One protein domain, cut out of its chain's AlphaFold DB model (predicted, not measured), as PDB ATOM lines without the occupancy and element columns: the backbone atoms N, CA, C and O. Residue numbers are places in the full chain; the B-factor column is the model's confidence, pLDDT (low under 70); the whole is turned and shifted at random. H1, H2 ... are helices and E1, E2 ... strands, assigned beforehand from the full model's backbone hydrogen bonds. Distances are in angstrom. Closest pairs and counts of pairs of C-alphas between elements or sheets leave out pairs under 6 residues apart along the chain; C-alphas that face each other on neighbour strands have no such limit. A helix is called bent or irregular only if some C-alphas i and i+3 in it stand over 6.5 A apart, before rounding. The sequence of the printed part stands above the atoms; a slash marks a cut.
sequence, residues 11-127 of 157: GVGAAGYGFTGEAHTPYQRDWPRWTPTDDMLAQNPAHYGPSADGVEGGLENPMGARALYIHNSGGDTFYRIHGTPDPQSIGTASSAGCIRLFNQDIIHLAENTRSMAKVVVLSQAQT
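Overview. This is residues 11 to 127 of the 157 residues of the protein "L,D-transpeptidase" of Paracoccus hibiscisoli (UniProt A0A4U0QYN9). A small three-stranded sheet, E2 E3 E4, is crossed by a two-stranded ribbon, E1 and E6, in a small sandwich with the planes of the sheets well out of line, and H3 packs on the three-stranded sheet. H1 and H2 form a small separate lobe at a distance from this core, and residues 42 to 47 of that lobe stick out. The printed part has 117 residues with three named helices and six named strands, in the order E1 E2 H1 H2 E3 E4 E5 H3 E6; both sheets are antiparallel, the larger in the order E2 E3 E4. The class is mixed, helices and strands, with under half of the residues, 53 of 117, in named elements. The whole is compact, with a radius of gyration of the C-alphas of 13.9 A and spans of 37 by 30 by 29 A.

Along the chain. E3, residues 66 to 72, is 20.0 A long and starts at C-alpha 66 (61.201, -71.094, 0.839). E4, residues 75 to 82, is 18.4 A long and bends by 65 degrees at residue 78. E2 is residues 28 to 30. E1, residues 21 to 25, is 13.6 A long and begins at (42.095, -82.815, -3.853); E6, residues 117 to 121, is 13.1 A long and ends at (46.948, -83.999, -2.359). H3, residues 103 to 111, is 12.4 A long. H1 is residues 38 to 43, H2 residues 45 to 51 and E5 residues 93 to 95. H2 is irregular: C-alphas 47 and 50 are 7.1 A apart.

Arrangement. E3 and E4 are a hairpin, with N 68 and O 81 at 2.8 A; E2 is antiparallel to E3, with N 29 and O 67 at 2.9 A. E1 and E6 are antiparallel, with N 23 and O 119 at 2.8 A. The two sheets form a sandwich, two sheets face to face, their strands at 72 degrees; the closest C-alphas of E1 and E3 are those of Ala 23 and Asn 72, 4.4 A apart. H3 is on the sheet E2 E3 E4, at a height over the sheet of 7.6 A, its closest C-alpha pair with E3 being Ile 106 and Arg 66, 6.0 A. H1 and H2 touch only at the corner, Leu 41 and Tyr 48 having the closest C-alphas, 5.5 A; neither is on that sheet. E5 pairs with no named strand, but residues 12 to 13 pair with it, parallel. Every O i to N i+4 pair is within hydrogen-bond range in H1 and H3; in H2 it is 1 of 3, and 1 of 4 O i to N i+3 pairs.

Size, cuts and confidence. The C-alphas of Pro 50 and Gln 126 are the farthest apart, 38.9 A. The printed part has no cut. The link from H2 to E3 is long, 14 residues. pLDDT is under 70 at residues 14 to 18 and 93 to 97.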
ATOM      1  N   GLY A  11      57.460 -83.833   6.082       87.62
ATOM      2  CA  GLY A  11      56.619 -83.860   7.279       87.62
ATOM      3  C   GLY A  11      55.228 -83.327   6.935       87.62
ATOM      4  O   GLY A  11      55.114 -82.349   6.197       87.62
ATOM      5  N   VAL A  12      54.177 -83.949   7.460       83.94
ATOM      6  CA  VAL A  12      52.782 -83.556   7.192       83.94
ATOM      7  C   VAL A  12      52.068 -83.172   8.483       83.94
ATOM      8  O   VAL A  12      52.593 -83.364   9.583       83.94
ATOM      9  N   GLY A  13      50.878 -82.591   8.353       72.50
ATOM     10  CA  GLY A  13      50.041 -82.302   9.508       72.50
ATOM     11  C   GLY A  13      49.544 -83.560  10.210       72.50
ATOM     12  O   GLY A  13      49.528 -84.648   9.629       72.50
ATOM     13  N   ALA A  14      49.136 -83.409  11.470       64.50
ATOM     14  CA  ALA A  14      48.464 -84.481  12.194       64.50
ATOM     15  C   ALA A  14      47.196 -84.932  11.441       64.50
ATOM     16  O   ALA A  14      46.491 -84.119  10.831       64.50
ATOM     17  N   ALA A  15      46.910 -86.237  11.479       49.31
ATOM     18  CA  ALA A  15      45.753 -86.828  10.814       49.31
ATOM     19  C   ALA A  15      44.456 -86.173  11.329       49.31
ATOM     20  O   ALA A  15      44.074 -86.368  12.478       49.31
ATOM     21  N   GLY A  16      43.816 -85.358  10.487       48.66
ATOM     22  CA  GLY A  16      42.635 -84.560  10.843       48.66
ATOM     23  C   GLY A  16      42.642 -83.145  10.258       48.66
ATOM     24  O   GLY A  16      41.578 -82.594  10.006       48.66
ATOM     25  N   TYR A  17      43.824 -82.605   9.943       55.88
ATOM     26  CA  TYR A  17      44.011 -81.274   9.341       55.88
ATOM     27  C   TYR A  17      44.490 -81.359   7.885       55.88
ATOM     28  O   TYR A  17      45.370 -80.617   7.472       55.88
ATOM     29  N   GLY A  18      44.027 -82.349   7.118       65.75
ATOM     30  CA  GLY A  18      44.546 -82.610   5.774       65.75
ATOM     31  C   GLY A  18      43.644 -82.051   4.681       65.75
ATOM     32  O   GLY A  18      42.573 -82.603   4.439       65.75
ATOM     33  N   PHE A  19      44.095 -81.021   3.963       75.56
ATOM     34  CA  PHE A  19      43.551 -80.714   2.638       75.56
ATOM     35  C   PHE A  19      43.750 -81.924   1.712       75.56
ATOM     36  O   PHE A  19      44.829 -82.508   1.679       75.56
ATOM     37  N   THR A  20      42.722 -82.301   0.950       86.38
ATOM     38  CA  THR A  20      42.820 -83.303  -0.124       86.38
ATOM     39  C   THR A  20      42.165 -82.758  -1.388       86.38
ATOM     40  O   THR A  20      41.274 -81.911  -1.313       86.38
ATOM     41  N   GLY A  21      42.603 -83.240  -2.550       88.69
ATOM     42  CA  GLY A  21      42.095 -82.815  -3.853       88.69
ATOM     43  C   GLY A  21      43.098 -82.001  -4.665       88.69
ATOM     44  O   GLY A  21      44.312 -82.077  -4.459       88.69
ATOM     45  N   GLU A  22      42.578 -81.265  -5.645       93.31
ATOM     46  CA  GLU A  22      43.382 -80.497  -6.594       93.31
ATOM     47  C   GLU A  22      43.544 -79.039  -6.167       93.31
ATOM     48  O   GLU A  22      42.612 -78.387  -5.695       93.31
ATOM     49  N   ALA A  23      44.749 -78.525  -6.376       95.06
ATOM     50  CA  ALA A  23      45.147 -77.160  -6.103       95.06
ATOM     51  C   ALA A  23      46.245 -76.729  -7.087       95.06
ATOM     52  O   ALA A  23      46.649 -77.476  -7.983       95.06
ATOM     53  N   HIS A  24      46.739 -75.511  -6.927       97.25
ATOM     54  CA  HIS A  24      47.843 -74.963  -7.697       97.25
ATOM     55  C   HIS A  24      48.697 -74.027  -6.838       97.25
ATOM     56  O   HIS A  24      48.266 -73.573  -5.780       97.25
ATOM     57  N   THR A  25      49.914 -73.739  -7.301       97.00
ATOM     58  CA  THR A  25      50.843 -72.818  -6.629       97.00
ATOM     59  C   THR A  25      50.968 -71.505  -7.404       97.00
ATOM     60  O   THR A  25      51.791 -71.403  -8.314       97.00
ATOM     61  N   PRO A  26      50.142 -70.477  -7.125       96.94
ATOM     62  CA  PRO A  26      50.189 -69.241  -7.906       96.94
ATOM     63  C   PRO A  26      51.502 -68.480  -7.710       96.94
ATOM     64  O   PRO A  26      51.992 -67.849  -8.648       96.94
ATOM     65  N   TYR A  27      52.097 -68.559  -6.518       97.25
ATOM     66  CA  TYR A  27      53.348 -67.884  -6.203       97.25
ATOM     67  C   TYR A  27      54.155 -68.615  -5.126       97.25
ATOM     68  O   TYR A  27      53.667 -69.491  -4.405       97.25
ATOM     69  N   GLN A  28      55.408 -68.188  -5.014       97.44
ATOM     70  CA  GLN A  28      56.351 -68.614  -3.993       97.44
ATOM     71  C   GLN A  28      57.039 -67.408  -3.356       97.44
ATOM     72  O   GLN A  28      56.999 -66.298  -3.896       97.44
ATOM     73  N   ARG A  29      57.657 -67.625  -2.197       97.69
ATOM     74  CA  ARG A  29      58.440 -66.612  -1.487       97.69
ATOM     75  C   ARG A  29      59.774 -67.176  -1.022       97.69
ATOM     76  O   ARG A  29      59.836 -68.281  -0.481       97.69
ATOM     77  N   ASP A  30      60.796 -66.352  -1.186       98.00
ATOM     78  CA  ASP A  30      62.110 -66.519  -0.582       98.00
ATOM     79  C   ASP A  30      62.081 -65.929   0.820       98.00
ATOM     80  O   ASP A  30      61.606 -64.807   0.981       98.00
ATOM     81  N   TRP A  31      62.561 -66.686   1.813       97.31
ATOM     82  CA  TRP A  31      62.534 -66.296   3.227       97.31
ATOM     83  C   TRP A  31      61.170 -65.716   3.639       97.31
ATOM     84  O   TRP A  31      61.070 -64.540   3.990       97.31
ATOM     85  N   PRO A  32      60.089 -66.514   3.529       96.88
ATOM     86  CA  PRO A  32      58.740 -66.035   3.790       96.88
ATOM     87  C   PRO A  32      58.600 -65.533   5.224       96.88
ATOM     88  O   PRO A  32      59.076 -66.161   6.167       96.88
ATOM     89  N   ARG A  33      57.852 -64.446   5.399       95.19
ATOM     90  CA  ARG A  33      57.309 -64.081   6.707       95.19
ATOM     91  C   ARG A  33      56.266 -65.114   7.130       95.19
ATOM     92  O   ARG A  33      55.461 -65.559   6.309       95.19
ATOM     93  N   TRP A  34      56.268 -65.457   8.410       93.31
ATOM     94  CA  TRP A  34      55.291 -66.355   9.013       93.31
ATOM     95  C   TRP A  34      54.446 -65.616  10.045       93.31
ATOM     96  O   TRP A  34      54.910 -64.694  10.708       93.31
ATOM     97  N   THR A  35      53.189 -66.011  10.193       91.50
ATOM     98  CA  THR A  35      52.312 -65.523  11.260       91.50
ATOM     99  C   THR A  35      51.464 -66.706  11.719       91.50
ATOM    100  O   THR A  35      50.935 -67.420  10.857       91.50
ATOM    101  N   PRO A  36      51.377 -66.977  13.033       88.31
ATOM    102  CA  PRO A  36      50.480 -68.006  13.541       88.31
ATOM    103  C   PRO A  36      49.037 -67.654  13.170       88.31
ATOM    104  O   PRO A  36      48.679 -66.482  13.085       88.31
ATOM    105  N   THR A  37      48.203 -68.664  12.930       85.12
ATOM    106  CA  THR A  37      46.772 -68.424  12.712       85.12
ATOM    107  C   THR A  37      46.089 -68.040  14.024       85.12
ATOM    108  O   THR A  37      46.587 -68.357  15.110       85.12
ATOM    109  N   ASP A  38      44.913 -67.420  13.928       88.06
ATOM    110  CA  ASP A  38      44.097 -67.086  15.101       88.06
ATOM    111  C   ASP A  38      43.794 -68.330  15.953       88.06
ATOM    112  O   ASP A  38      43.882 -68.283  17.178       88.06
ATOM    113  N   ASP A  39      43.547 -69.477  15.311       84.69
ATOM    114  CA  ASP A  39      43.332 -70.755  15.998       84.69
ATOM    115  C   ASP A  39      44.572 -71.223  16.770       84.69
ATOM    116  O   ASP A  39      44.452 -71.708  17.895       84.69
ATOM    117  N   MET A  40      45.773 -71.072  16.197       85.88
ATOM    118  CA  MET A  40      47.021 -71.413  16.885       85.88
ATOM    119  C   MET A  40      47.203 -70.531  18.124       85.88
ATOM    120  O   MET A  40      47.462 -71.049  19.213       85.88
ATOM    121  N   LEU A  41      47.009 -69.215  17.977       90.56
ATOM    122  CA  LEU A  41      47.075 -68.251  19.078       90.56
ATOM    123  C   LEU A  41      46.046 -68.558  20.170       90.56
ATOM    124  O   LEU A  41      46.386 -68.508  21.349       90.56
ATOM    125  N   ALA A  42      44.817 -68.921  19.800       90.25
ATOM    126  CA  ALA A  42      43.765 -69.270  20.749       90.25
ATOM    127  C   ALA A  42      44.065 -70.572  21.512       90.25
ATOM    128  O   ALA A  42      43.821 -70.652  22.715       90.25
ATOM    129  N   GLN A  43      44.608 -71.588  20.833       88.31
ATOM    130  CA  GLN A  43      44.887 -72.897  21.434       88.31
ATOM    131  C   GLN A  43      46.122 -72.892  22.339       88.31
ATOM    132  O   GLN A  43      46.132 -73.574  23.364       88.31
ATOM    133  N   ASN A  44      47.176 -72.159  21.970       89.62
ATOM    134  CA  ASN A  44      48.407 -72.099  22.754       89.62
ATOM    135  C   ASN A  44      49.001 -70.676  22.782       89.62
ATOM    136  O   ASN A  44      50.068 -70.429  22.207       89.62
ATOM    137  N   PRO A  45      48.337 -69.731  23.473       93.25
ATOM    138  CA  PRO A  45      48.746 -68.326  23.494       93.25
ATOM    139  C   PRO A  45      50.110 -68.121  24.154       93.25
ATOM    140  O   PRO A  45      50.856 -67.236  23.750       93.25
ATOM    141  N   ALA A  46      50.478 -68.950  25.136       94.88
ATOM    142  CA  ALA A  46      51.784 -68.860  25.787       94.88
ATOM    143  C   ALA A  46      52.936 -69.184  24.822       94.88
ATOM    144  O   ALA A  46      54.005 -68.586  24.920       94.88
ATOM    145  N   HIS A  47      52.719 -70.113  23.886       89.38
ATOM    146  CA  HIS A  47      53.724 -70.492  22.900       89.38
ATOM    147  C   HIS A  47      53.746 -69.554  21.686       89.38
ATOM    148  O   HIS A  47      54.819 -69.137  21.265       89.38
ATOM    149  N   TYR A  48      52.579 -69.204  21.135       90.75
ATOM    150  CA  TYR A  48      52.485 -68.424  19.893       90.75
ATOM    151  C   TYR A  48      52.361 -66.911  20.097       90.75
ATOM    152  O   TYR A  48      52.633 -66.158  19.167       90.75
ATOM    153  N   GLY A  49      51.984 -66.455  21.293       93.69
ATOM    154  CA  GLY A  49      51.825 -65.036  21.626       93.69
ATOM    155  C   GLY A  49      53.051 -64.173  21.302       93.69
ATOM    156  O   GLY A  49      52.872 -63.125  20.684       93.69
ATOM    157  N   PRO A  50      54.294 -64.609  21.601       94.00
ATOM    158  CA  PRO A  50      55.502 -63.876  21.206       94.00
ATOM    159  C   PRO A  50      55.666 -63.681  19.689       94.00
ATOM    160  O   PRO A  50      56.442 -62.832  19.264       94.00
ATOM    161  N   SER A  51      54.960 -64.466  18.874       93.62
ATOM    162  CA  SER A  51      54.992 -64.422  17.409       93.62
ATOM    163  C   SER A  51      53.689 -63.904  16.792       93.62
ATOM    164  O   SER A  51      53.521 -64.019  15.579       93.62
ATOM    165  N   ALA A  52      52.766 -63.351  17.587       92.88
ATOM    166  CA  ALA A  52      51.471 -62.860  17.105       92.88
ATOM    167  C   ALA A  52      51.624 -61.761  16.039       92.88
ATOM    168  O   ALA A  52      50.929 -61.778  15.027       92.88
ATOM    169  N   ASP A  53      52.620 -60.886  16.204       93.88
ATOM    170  CA  ASP A  53      52.992 -59.857  15.226       93.88
ATOM    171  C   ASP A  53      53.876 -60.402  14.095       93.88
ATOM    172  O   ASP A  53      54.548 -59.638  13.405       93.88
ATOM    173  N   GLY A  54      53.889 -61.719  13.897       93.38
ATOM    174  CA  GLY A  54      54.637 -62.438  12.876       93.38
ATOM    175  C   GLY A  54      56.146 -62.522  13.105       93.38
ATOM    176  O   GLY A  54      56.754 -61.795  13.884       93.38
ATOM    177  N   VAL A  55      56.755 -63.453  12.378       94.81
ATOM    178  CA  VAL A  55      58.188 -63.729  12.368       94.81
ATOM    179  C   VAL A  55      58.708 -63.424  10.974       94.81
ATOM    180  O   VAL A  55      58.220 -63.978   9.985       94.81
ATOM    181  N   GLU A  56      59.686 -62.527  10.890       96.00
ATOM    182  CA  GLU A  56      60.342 -62.186   9.630       96.00
ATOM    183  C   GLU A  56      61.086 -63.380   9.025       96.00
ATOM    184  O   GLU A  56      61.375 -64.379   9.689       96.00
ATOM    185  N   GLY A  57      61.383 -63.289   7.731       95.56
ATOM    186  CA  GLY A  57      62.200 -64.286   7.051       95.56
ATOM    187  C   GLY A  57      63.580 -64.422   7.700       95.56
ATOM    188  O   GLY A  57      64.259 -63.429   7.949       95.56
ATOM    189  N   GLY A  58      64.013 -65.655   7.961       93.50
ATOM    190  CA  GLY A  58      65.318 -65.915   8.563       93.50
ATOM    191  C   GLY A  58      65.479 -67.354   9.033       93.50
ATOM    192  O   GLY A  58      64.567 -68.169   8.908       93.50
ATOM    193  N   LEU A  59      66.654 -67.661   9.588       92.19
ATOM    194  CA  LEU A  59      67.031 -69.019  10.000       92.19
ATOM    195  C   LEU A  59      66.115 -69.616  11.072       92.19
ATOM    196  O   LEU A  59      65.975 -70.830  11.125       92.19
ATOM    197  N   GLU A  60      65.496 -68.784  11.903       89.81
ATOM    198  CA  GLU A  60      64.603 -69.224  12.982       89.81
ATOM    199  C   GLU A  60      63.132 -69.274  12.552       89.81
ATOM    200  O   GLU A  60      62.270 -69.729  13.300       89.81
ATOM    201  N   ASN A  61      62.822 -68.819  11.335       93.44
ATOM    202  CA  ASN A  61      61.455 -68.792  10.848       93.44
ATOM    203  C   ASN A  61      60.945 -70.228  10.622       93.44
ATOM    204  O   ASN A  61      61.586 -70.996   9.895       93.44
ATOM    205  N   PRO A  62      59.772 -70.607  11.162       91.88
ATOM    206  CA  PRO A  62      59.257 -71.972  11.048       91.88
ATOM    207  C   PRO A  62      58.899 -72.382   9.609       91.88
ATOM    208  O   PRO A  62      58.757 -73.577   9.337       91.88
ATOM    209  N   MET A  63      58.784 -71.427   8.679       94.44
ATOM    210  CA  MET A  63      58.587 -71.672   7.248       94.44
ATOM    211  C   MET A  63      59.894 -71.933   6.476       94.44
ATOM    212  O   MET A  63      59.849 -72.321   5.308       94.44
ATOM    213  N   GLY A  64      61.055 -71.763   7.114       96.00
ATOM    214  CA  GLY A  64      62.363 -72.045   6.529       96.00
ATOM    215  C   GLY A  64      62.716 -71.162   5.327       96.00
ATOM    216  O   GLY A  64      62.294 -70.012   5.214       96.00
ATOM    217  N   ALA A  65      63.530 -71.704   4.420       97.75
ATOM    218  CA  ALA A  65      64.152 -70.923   3.350       97.75
ATOM    219  C   ALA A  65      63.189 -70.504   2.224       97.75
ATOM    220  O   ALA A  65      63.410 -69.475   1.578       97.75
ATOM    221  N   ARG A  66      62.154 -71.302   1.942       98.25
ATOM    222  CA  ARG A  66      61.201 -71.094   0.839       98.25
ATOM    223  C   ARG A  66      59.807 -71.550   1.240       98.25
ATOM    224  O   ARG A  66      59.671 -72.493   2.019       98.25
ATOM    225  N   ALA A  67      58.790 -70.948   0.632       97.50
ATOM    226  CA  ALA A  67      57.427 -71.463   0.678       97.50
ATOM    227  C   ALA A  67      56.702 -71.306  -0.658       97.50
ATOM    228  O   ALA A  67      56.741 -70.240  -1.277       97.50
ATOM    229  N   LEU A  68      55.994 -72.362  -1.055       97.88
ATOM    230  CA  LEU A  68      55.011 -72.374  -2.125       97.88
ATOM    231  C   LEU A  68      53.619 -72.296  -1.501       97.88
ATOM    232  O   LEU A  68      53.271 -73.093  -0.623       97.88
ATOM    233  N   TYR A  69      52.824 -71.339  -1.963       95.06
ATOM    234  CA  TYR A  69      51.482 -71.094  -1.450       95.06
ATOM    235  C   TYR A  69      50.490 -71.912  -2.260       95.06
ATOM    236  O   TYR A  69      50.573 -71.920  -3.482       95.06
ATOM    237  N   ILE A  70      49.581 -72.622  -1.595       93.81
ATOM    238  CA  ILE A  70      48.640 -73.529  -2.256       93.81
ATOM    239  C   ILE A  70      47.270 -72.858  -2.327       93.81
ATOM    240  O   ILE A  70      46.707 -72.477  -1.302       93.81
ATOM    241  N   HIS A  71      46.728 -72.739  -3.536       94.69
ATOM    242  CA  HIS A  71      45.402 -72.190  -3.800       94.69
ATOM    243  C   HIS A  71      44.519 -73.236  -4.484       94.69
ATOM    244  O   HIS A  71      44.993 -74.027  -5.299       94.69
ATOM    245  N   ASN A  72      43.224 -73.234  -4.183       93.56
ATOM    246  CA  ASN A  72      42.223 -74.036  -4.886       93.56
ATOM    247  C   ASN A  72      41.182 -73.117  -5.554       93.56
ATOM    248  O   ASN A  72      41.406 -71.914  -5.691       93.56
ATOM    249  N   SER A  73      40.050 -73.668  -5.998       91.31
ATOM    250  CA  SER A  73      38.971 -72.883  -6.619       91.31
ATOM    251  C   SER A  73      38.379 -71.803  -5.703       91.31
ATOM    252  O   SER A  73      37.816 -70.834  -6.204       91.31
ATOM    253  N   GLY A  74      38.511 -71.953  -4.383       92.12
ATOM    254  CA  GLY A  74      38.064 -70.997  -3.372       92.12
ATOM    255  C   GLY A  74      39.109 -69.953  -2.963       92.12
ATOM    256  O   GLY A  74      38.796 -69.107  -2.131       92.12
ATOM    257  N   GLY A  75      40.323 -69.979  -3.526       93.06
ATOM    258  CA  GLY A  75      41.406 -69.050  -3.179       93.06
ATOM    259  C   GLY A  75      42.513 -69.688  -2.335       93.06
ATOM    260  O   GLY A  75      42.827 -70.865  -2.522       93.06
ATOM    261  N   ASP A  76      43.153 -68.900  -1.461       91.12
ATOM    262  CA  ASP A  76      44.230 -69.382  -0.583       91.12
ATOM    263  C   ASP A  76      43.690 -70.450   0.377       91.12
ATOM    264  O   ASP A  76      42.709 -70.239   1.087       91.12
ATOM    265  N   THR A  77      44.341 -71.610   0.393       87.69
ATOM    266  CA  THR A  77      43.939 -72.737   1.243       87.69
ATOM    267  C   THR A  77      44.448 -72.625   2.677       87.69
ATOM    268  O   THR A  77      44.101 -73.457   3.508       87.69
ATOM    269  N   PHE A  78      45.320 -71.660   2.966       87.06
ATOM    270  CA  PHE A  78      46.132 -71.606   4.183       87.06
ATOM    271  C   PHE A  78      47.165 -72.747   4.326       87.06
ATOM    272  O   PHE A  78      47.980 -72.721   5.247       87.06
ATOM    273  N   TYR A  79      47.254 -73.665   3.349       87.94
ATOM    274  CA  TYR A  79      48.318 -74.669   3.246       87.94
ATOM    275  C   TYR A  79      49.496 -74.173   2.418       87.94
ATOM    276  O   TYR A  79      49.362 -73.397   1.466       87.94
ATOM    277  N   ARG A  80      50.688 -74.615   2.807       92.38
ATOM    278  CA  ARG A  80      51.943 -74.278   2.144       92.38
ATOM    279  C   ARG A  80      52.812 -75.524   2.052       92.38
ATOM    280  O   ARG A  80      52.769 -76.380   2.938       92.38
ATOM    281  N   ILE A  81      53.614 -75.591   0.996       95.38
ATOM    282  CA  ILE A  81      54.790 -76.461   0.938       95.38
ATOM    283  C   ILE A  81      55.967 -75.573   1.314       95.38
ATOM    284  O   ILE A  81      56.204 -74.579   0.631       95.38
ATOM    285  N   HIS A  82      56.658 -75.857   2.409       96.38
ATOM    286  CA  HIS A  82      57.676 -74.950   2.930       96.38
ATOM    287  C   HIS A  82      58.869 -75.685   3.543       96.38
ATOM    288  O   HIS A  82      58.821 -76.894   3.774       96.38
ATOM    289  N   GLY A  83      59.955 -74.952   3.777       96.44
ATOM    290  CA  GLY A  83      61.139 -75.460   4.468       96.44
ATOM    291  C   GLY A  83      60.923 -75.577   5.972       96.44
ATOM    292  O   GLY A  83      59.871 -75.238   6.501       96.44
ATOM    293  N   THR A  84      61.931 -76.016   6.707       94.19
ATOM    294  CA  THR A  84      61.875 -75.975   8.169       94.19
ATOM    295  C   THR A  84      63.274 -75.819   8.751       94.19
ATOM    296  O   THR A  84      64.223 -76.384   8.198       94.19
ATOM    297  N   PRO A  85      63.437 -75.059   9.847       93.00
ATOM    298  CA  PRO A  85      64.691 -75.029  10.589       93.00
ATOM    299  C   PRO A  85      64.891 -76.280  11.456       93.00
ATOM    300  O   PRO A  85      66.004 -76.522  11.910       93.00
ATOM    301  N   ASP A  86      63.845 -77.091  11.655       91.88
ATOM    302  CA  ASP A  86      63.889 -78.329  12.432       91.88
ATOM    303  C   ASP A  86      63.886 -79.565  11.506       91.88
ATOM    304  O   ASP A  86      62.816 -80.075  11.141       91.88
ATOM    305  N   PRO A  87      65.066 -80.084  11.115       88.31
ATOM    306  CA  PRO A  87      65.163 -81.251  10.243       88.31
ATOM    307  C   PRO A  87      64.604 -82.528  10.883       88.31
ATOM    308  O   PRO A  87      64.189 -83.433  10.159       88.31
ATOM    309  N   GLN A  88      64.563 -82.622  12.217       87.75
ATOM    310  CA  GLN A  88      64.058 -83.810  12.916       87.75
ATOM    311  C   GLN A  88      62.536 -83.939  12.794       87.75
ATOM    312  O   GLN A  88      61.977 -85.015  12.995       87.75
ATOM    313  N   SER A  89      61.866 -82.853  12.414       83.62
ATOM    314  CA  SER A  89      60.427 -82.823  12.201       83.62
ATOM    315  C   SER A  89      59.962 -83.469  10.886       83.62
ATOM    316  O   SER A  89      58.771 -83.768  10.721       83.62
ATOM    317  N   ILE A  90      60.879 -83.722   9.948       87.06
ATOM    318  CA  ILE A  90      60.583 -84.404   8.684       87.06
ATOM    319  C   ILE A  90      60.294 -85.888   8.944       87.06
ATOM    320  O   ILE A  90      60.996 -86.548   9.703       87.06
ATOM    321  N   GLY A  91      59.237 -86.419   8.319       78.50
ATOM    322  CA  GLY A  91      58.745 -87.778   8.580       78.50
ATOM    323  C   GLY A  91      57.813 -87.895   9.793       78.50
ATOM    324  O   GLY A  91      57.338 -88.991  10.082       78.50
ATOM    325  N   THR A  92      57.502 -86.784  10.474       73.31
ATOM    326  CA  THR A  92      56.519 -86.740  11.573       73.31
ATOM    327  C   THR A  92      55.204 -86.086  11.140       73.31
ATOM    328  O   THR A  92      55.188 -85.214  10.266       73.31
ATOM    329  N   ALA A  93      54.099 -86.498  11.770       68.06
ATOM    330  CA  ALA A  93      52.754 -85.964  11.545       68.06
ATOM    331  C   ALA A  93      52.367 -84.936  12.631       68.06
ATOM    332  O   ALA A  93      51.437 -85.163  13.402       68.06
ATOM    333  N   SER A  94      53.140 -83.852  12.764       62.34
ATOM    334  CA  SER A  94      53.018 -82.891  13.879       62.34
ATOM    335  C   SER A  94      52.694 -81.453  13.473       62.34
ATOM    336  O   SER A  94      52.545 -80.604  14.350       62.34
ATOM    337  N   SER A  95      52.583 -81.142  12.178       62.88
ATOM    338  CA  SER A  95      52.250 -79.772  11.765       62.88
ATOM    339  C   SER A  95      50.747 -79.480  11.912       62.88
ATOM    340  O   SER A  95      49.914 -80.389  11.945       62.88
ATOM    341  N   ALA A  96      50.381 -78.198  11.939       63.38
ATOM    342  CA  ALA A  96      48.987 -77.740  11.901       63.38
ATOM    343  C   ALA A  96      48.343 -77.841  10.494       63.38
ATOM    344  O   ALA A  96      47.339 -77.190  10.227       63.38
ATOM    345  N   GLY A  97      48.935 -78.617   9.573       69.19
ATOM    346  CA  GLY A  97      48.379 -78.897   8.242       69.19
ATOM    347  C   GLY A  97      49.379 -78.734   7.093       69.19
ATOM    348  O   GLY A  97      49.304 -79.465   6.109       69.19
ATOM    349  N   CYS A  98      50.356 -77.830   7.204       86.12
ATOM    350  CA  CYS A  98      51.321 -77.565   6.129       86.12
ATOM    351  C   CYS A  98      52.307 -78.723   5.871       86.12
ATOM    352  O   CYS A  98      52.555 -79.567   6.738       86.12
ATOM    353  N   ILE A  99      52.894 -78.732   4.671       90.75
ATOM    354  CA  ILE A  99      53.837 -79.753   4.199       90.75
ATOM    355  C   ILE A  99      55.259 -79.209   4.363       90.75
ATOM    356  O   ILE A  99      55.637 -78.238   3.706       90.75
ATOM    357  N   ARG A 100      56.049 -79.838   5.236       93.50
ATOM    358  CA  ARG A 100      57.431 -79.441   5.544       93.50
ATOM    359  C   ARG A 100      58.427 -80.269   4.753       93.50
ATOM    360  O   ARG A 100      58.318 -81.492   4.729       93.50
ATOM    361  N   LEU A 101      59.421 -79.611   4.178       95.81
ATOM    362  CA  LEU A 101      60.585 -80.206   3.527       95.81
ATOM    363  C   LEU A 101      61.858 -79.737   4.235       95.81
ATOM    364  O   LEU A 101      61.868 -78.703   4.907       95.81
ATOM    365  N   PHE A 102      62.962 -80.458   4.032       96.75
ATOM    366  CA  PHE A 102      64.277 -79.904   4.346       96.75
ATOM    367  C   PHE A 102      64.530 -78.623   3.538       96.75
ATOM    368  O   PHE A 102      64.034 -78.477   2.419       96.75
ATOM    369  N   ASN A 103      65.327 -77.696   4.079       97.50
ATOM    370  CA  ASN A 103      65.576 -76.411   3.417       97.50
ATOM    371  C   ASN A 103      66.178 -76.574   2.011       97.50
ATOM    372  O   ASN A 103      65.731 -75.906   1.083       97.50
ATOM    373  N   GLN A 104      67.128 -77.491   1.820       97.81
ATOM    374  CA  GLN A 104      67.695 -77.758   0.495       97.81
ATOM    375  C   GLN A 104      66.661 -78.319  -0.495       97.81
ATOM    376  O   GLN A 104      66.679 -77.972  -1.674       97.81
ATOM    377  N   ASP A 105      65.721 -79.131  -0.008       98.25
ATOM    378  CA  ASP A 105      64.709 -79.772  -0.843       98.25
ATOM    379  C   ASP A 105      63.647 -78.766  -1.289       98.25
ATOM    380  O   ASP A 105      63.260 -78.759  -2.456       98.25
ATOM    381  N   ILE A 106      63.207 -77.873  -0.392       98.12
ATOM    382  CA  ILE A 106      62.256 -76.820  -0.769       98.12
ATOM    383  C   ILE A 106      62.889 -75.783  -1.698       98.12
ATOM    384  O   ILE A 106      62.197 -75.270  -2.571       98.12
ATOM    385  N   ILE A 107      64.190 -75.497  -1.551       98.50
ATOM    386  CA  ILE A 107      64.930 -74.632  -2.481       98.50
ATOM    387  C   ILE A 107      64.911 -75.255  -3.873       98.50
ATOM    388  O   ILE A 107      64.433 -74.626  -4.816       98.50
ATOM    389  N   HIS A 108      65.316 -76.522  -3.983       98.25
ATOM    390  CA  HIS A 108      65.295 -77.225  -5.259       98.25
ATOM    391  C   HIS A 108      63.879 -77.292  -5.851       98.25
ATOM    392  O   HIS A 108      63.692 -77.071  -7.047       98.25
ATOM    393  N   LEU A 109      62.863 -77.617  -5.044       97.88
ATOM    394  CA  LEU A 109      61.480 -77.680  -5.513       97.88
ATOM    395  C   LEU A 109      61.003 -76.312  -6.024       97.88
ATOM    396  O   LEU A 109      60.446 -76.247  -7.117       97.88
ATOM    397  N   ALA A 110      61.247 -75.234  -5.276       97.75
ATOM    398  CA  ALA A 110      60.862 -73.870  -5.638       97.75
ATOM    399  C   ALA A 110      61.508 -73.406  -6.956       97.75
ATOM    400  O   ALA A 110      60.834 -72.858  -7.828       97.75
ATOM    401  N   GLU A 111      62.797 -73.685  -7.155       97.56
ATOM    402  CA  GLU A 111      63.522 -73.346  -8.392       97.56
ATOM    403  C   GLU A 111      62.985 -74.091  -9.622       97.56
ATOM    404  O   GLU A 111      63.074 -73.598 -10.746       97.56
ATOM    405  N   ASN A 112      62.393 -75.268  -9.410       96.25
ATOM    406  CA  ASN A 112      61.866 -76.122 -10.470       96.25
ATOM    407  C   ASN A 112      60.335 -76.073 -10.590       96.25
ATOM    408  O   ASN A 112      59.760 -76.776 -11.427       96.25
ATOM    409  N   THR A 113      59.660 -75.239  -9.794       95.81
ATOM    410  CA  THR A 113      58.202 -75.096  -9.825       95.81
ATOM    411  C   THR A 113      57.805 -73.824 -10.558       95.81
ATOM    412  O   THR A 113      58.213 -72.718 -10.217       95.81
ATOM    413  N   ARG A 114      56.974 -73.976 -11.590       94.38
ATOM    414  CA  ARG A 114      56.406 -72.842 -12.327       94.38
ATOM    415  C   ARG A 114      55.201 -72.284 -11.575       94.38
ATOM    416  O   ARG A 114      54.490 -73.032 -10.910       94.38
ATOM    417  N   SER A 115      54.928 -70.992 -11.752       94.81
ATOM    418  CA  SER A 115      53.654 -70.413 -11.312       94.81
ATOM    419  C   SER A 115      52.483 -71.209 -11.899       94.81
ATOM    420  O   SER A 115      52.542 -71.665 -13.044       94.81
ATOM    421  N   MET A 116      51.442 -71.394 -11.087       96.25
ATOM    422  CA  MET A 116      50.254 -72.200 -11.376       96.25
ATOM    423  C   MET A 116      50.520 -73.702 -11.541       96.25
ATOM    424  O   MET A 116      49.661 -74.422 -12.053       96.25
ATOM    425  N   ALA A 117      51.669 -74.216 -11.085       96.88
ATOM    426  CA  ALA A 117      51.913 -75.654 -11.102       96.88
ATOM    427  C   ALA A 117      50.837 -76.395 -10.297       96.88
ATOM    428  O   ALA A 117      50.533 -76.025  -9.158       96.88
ATOM    429  N   LYS A 118      50.277 -77.447 -10.907       95.75
ATOM    430  CA  LYS A 118      49.236 -78.289 -10.316       95.75
ATOM    431  C   LYS A 118      49.780 -79.034  -9.100       95.75
ATOM    432  O   LYS A 118      50.821 -79.682  -9.168       95.75
ATOM    433  N   VAL A 119      49.015 -78.990  -8.018       93.88
ATOM    434  CA  VAL A 119      49.221 -79.757  -6.792       93.88
ATOM    435  C   VAL A 119      48.045 -80.708  -6.637       93.88
ATOM    436  O   VAL A 119      46.893 -80.311  -6.784       93.88
ATOM    437  N   VAL A 120      48.331 -81.972  -6.342       91.44
ATOM    438  CA  VAL A 120      47.306 -82.964  -6.009       91.44
ATOM    439  C   VAL A 120      47.667 -83.557  -4.661       91.44
ATOM    440  O   VAL A 120      48.729 -84.162  -4.522       91.44
ATOM    441  N   VAL A 121      46.790 -83.382  -3.676       87.94
ATOM    442  CA  VAL A 121      46.948 -83.999  -2.359       87.94
ATOM    443  C   VAL A 121      46.025 -85.204  -2.274       87.94
ATOM    444  O   VAL A 121      44.801 -85.079  -2.317       87.94
ATOM    445  N   LEU A 122      46.634 -86.382  -2.202       86.56
ATOM    446  CA  LEU A 122      45.929 -87.656  -2.168       86.56
ATOM    447  C   LEU A 122      45.291 -87.870  -0.794       86.56
ATOM    448  O   LEU A 122      45.909 -87.600   0.236       86.56
ATOM    449  N   SER A 123      44.066 -88.389  -0.776       84.81
ATOM    450  CA  SER A 123      43.442 -88.844   0.466       84.81
ATOM    451  C   SER A 123      44.107 -90.117   0.995       84.81
ATOM    452  O   SER A 123      44.846 -90.803   0.288       84.81
ATOM    453  N   GLN A 124      43.801 -90.488   2.239       81.75
ATOM    454  CA  GLN A 124      44.322 -91.723   2.824       81.75
ATOM    455  C   GLN A 124      43.962 -92.962   1.985       81.75
ATOM    456  O   GLN A 124      44.817 -93.815   1.758       81.75
ATOM    457  N   ALA A 125      42.736 -93.028   1.452       84.25
ATOM    458  CA  ALA A 125      42.295 -94.111   0.566       84.25
ATOM    459  C   ALA A 125      43.053 -94.141  -0.774       84.25
ATOM    460  O   ALA A 125      43.067 -95.153  -1.466       84.25
ATOM    461  N   GLN A 126      43.683 -93.026  -1.138       83.81
ATOM    462  CA  GLN A 126      44.439 -92.834  -2.368       83.81
ATOM    463  C   GLN A 126      45.956 -92.984  -2.165       83.81
ATOM    464  O   GLN A 126      46.726 -92.766  -3.104       83.81
ATOM    465  N   THR A 127      46.398 -93.353  -0.957       81.81
ATOM    466  CA  THR A 127      47.816 -93.537  -0.623       81.81
ATOM    467  C   THR A 127      48.504 -94.450  -1.635       81.81
ATOM    468  O   THR A 127      48.034 -95.545  -1.932       81.81
TER     469      THR A 127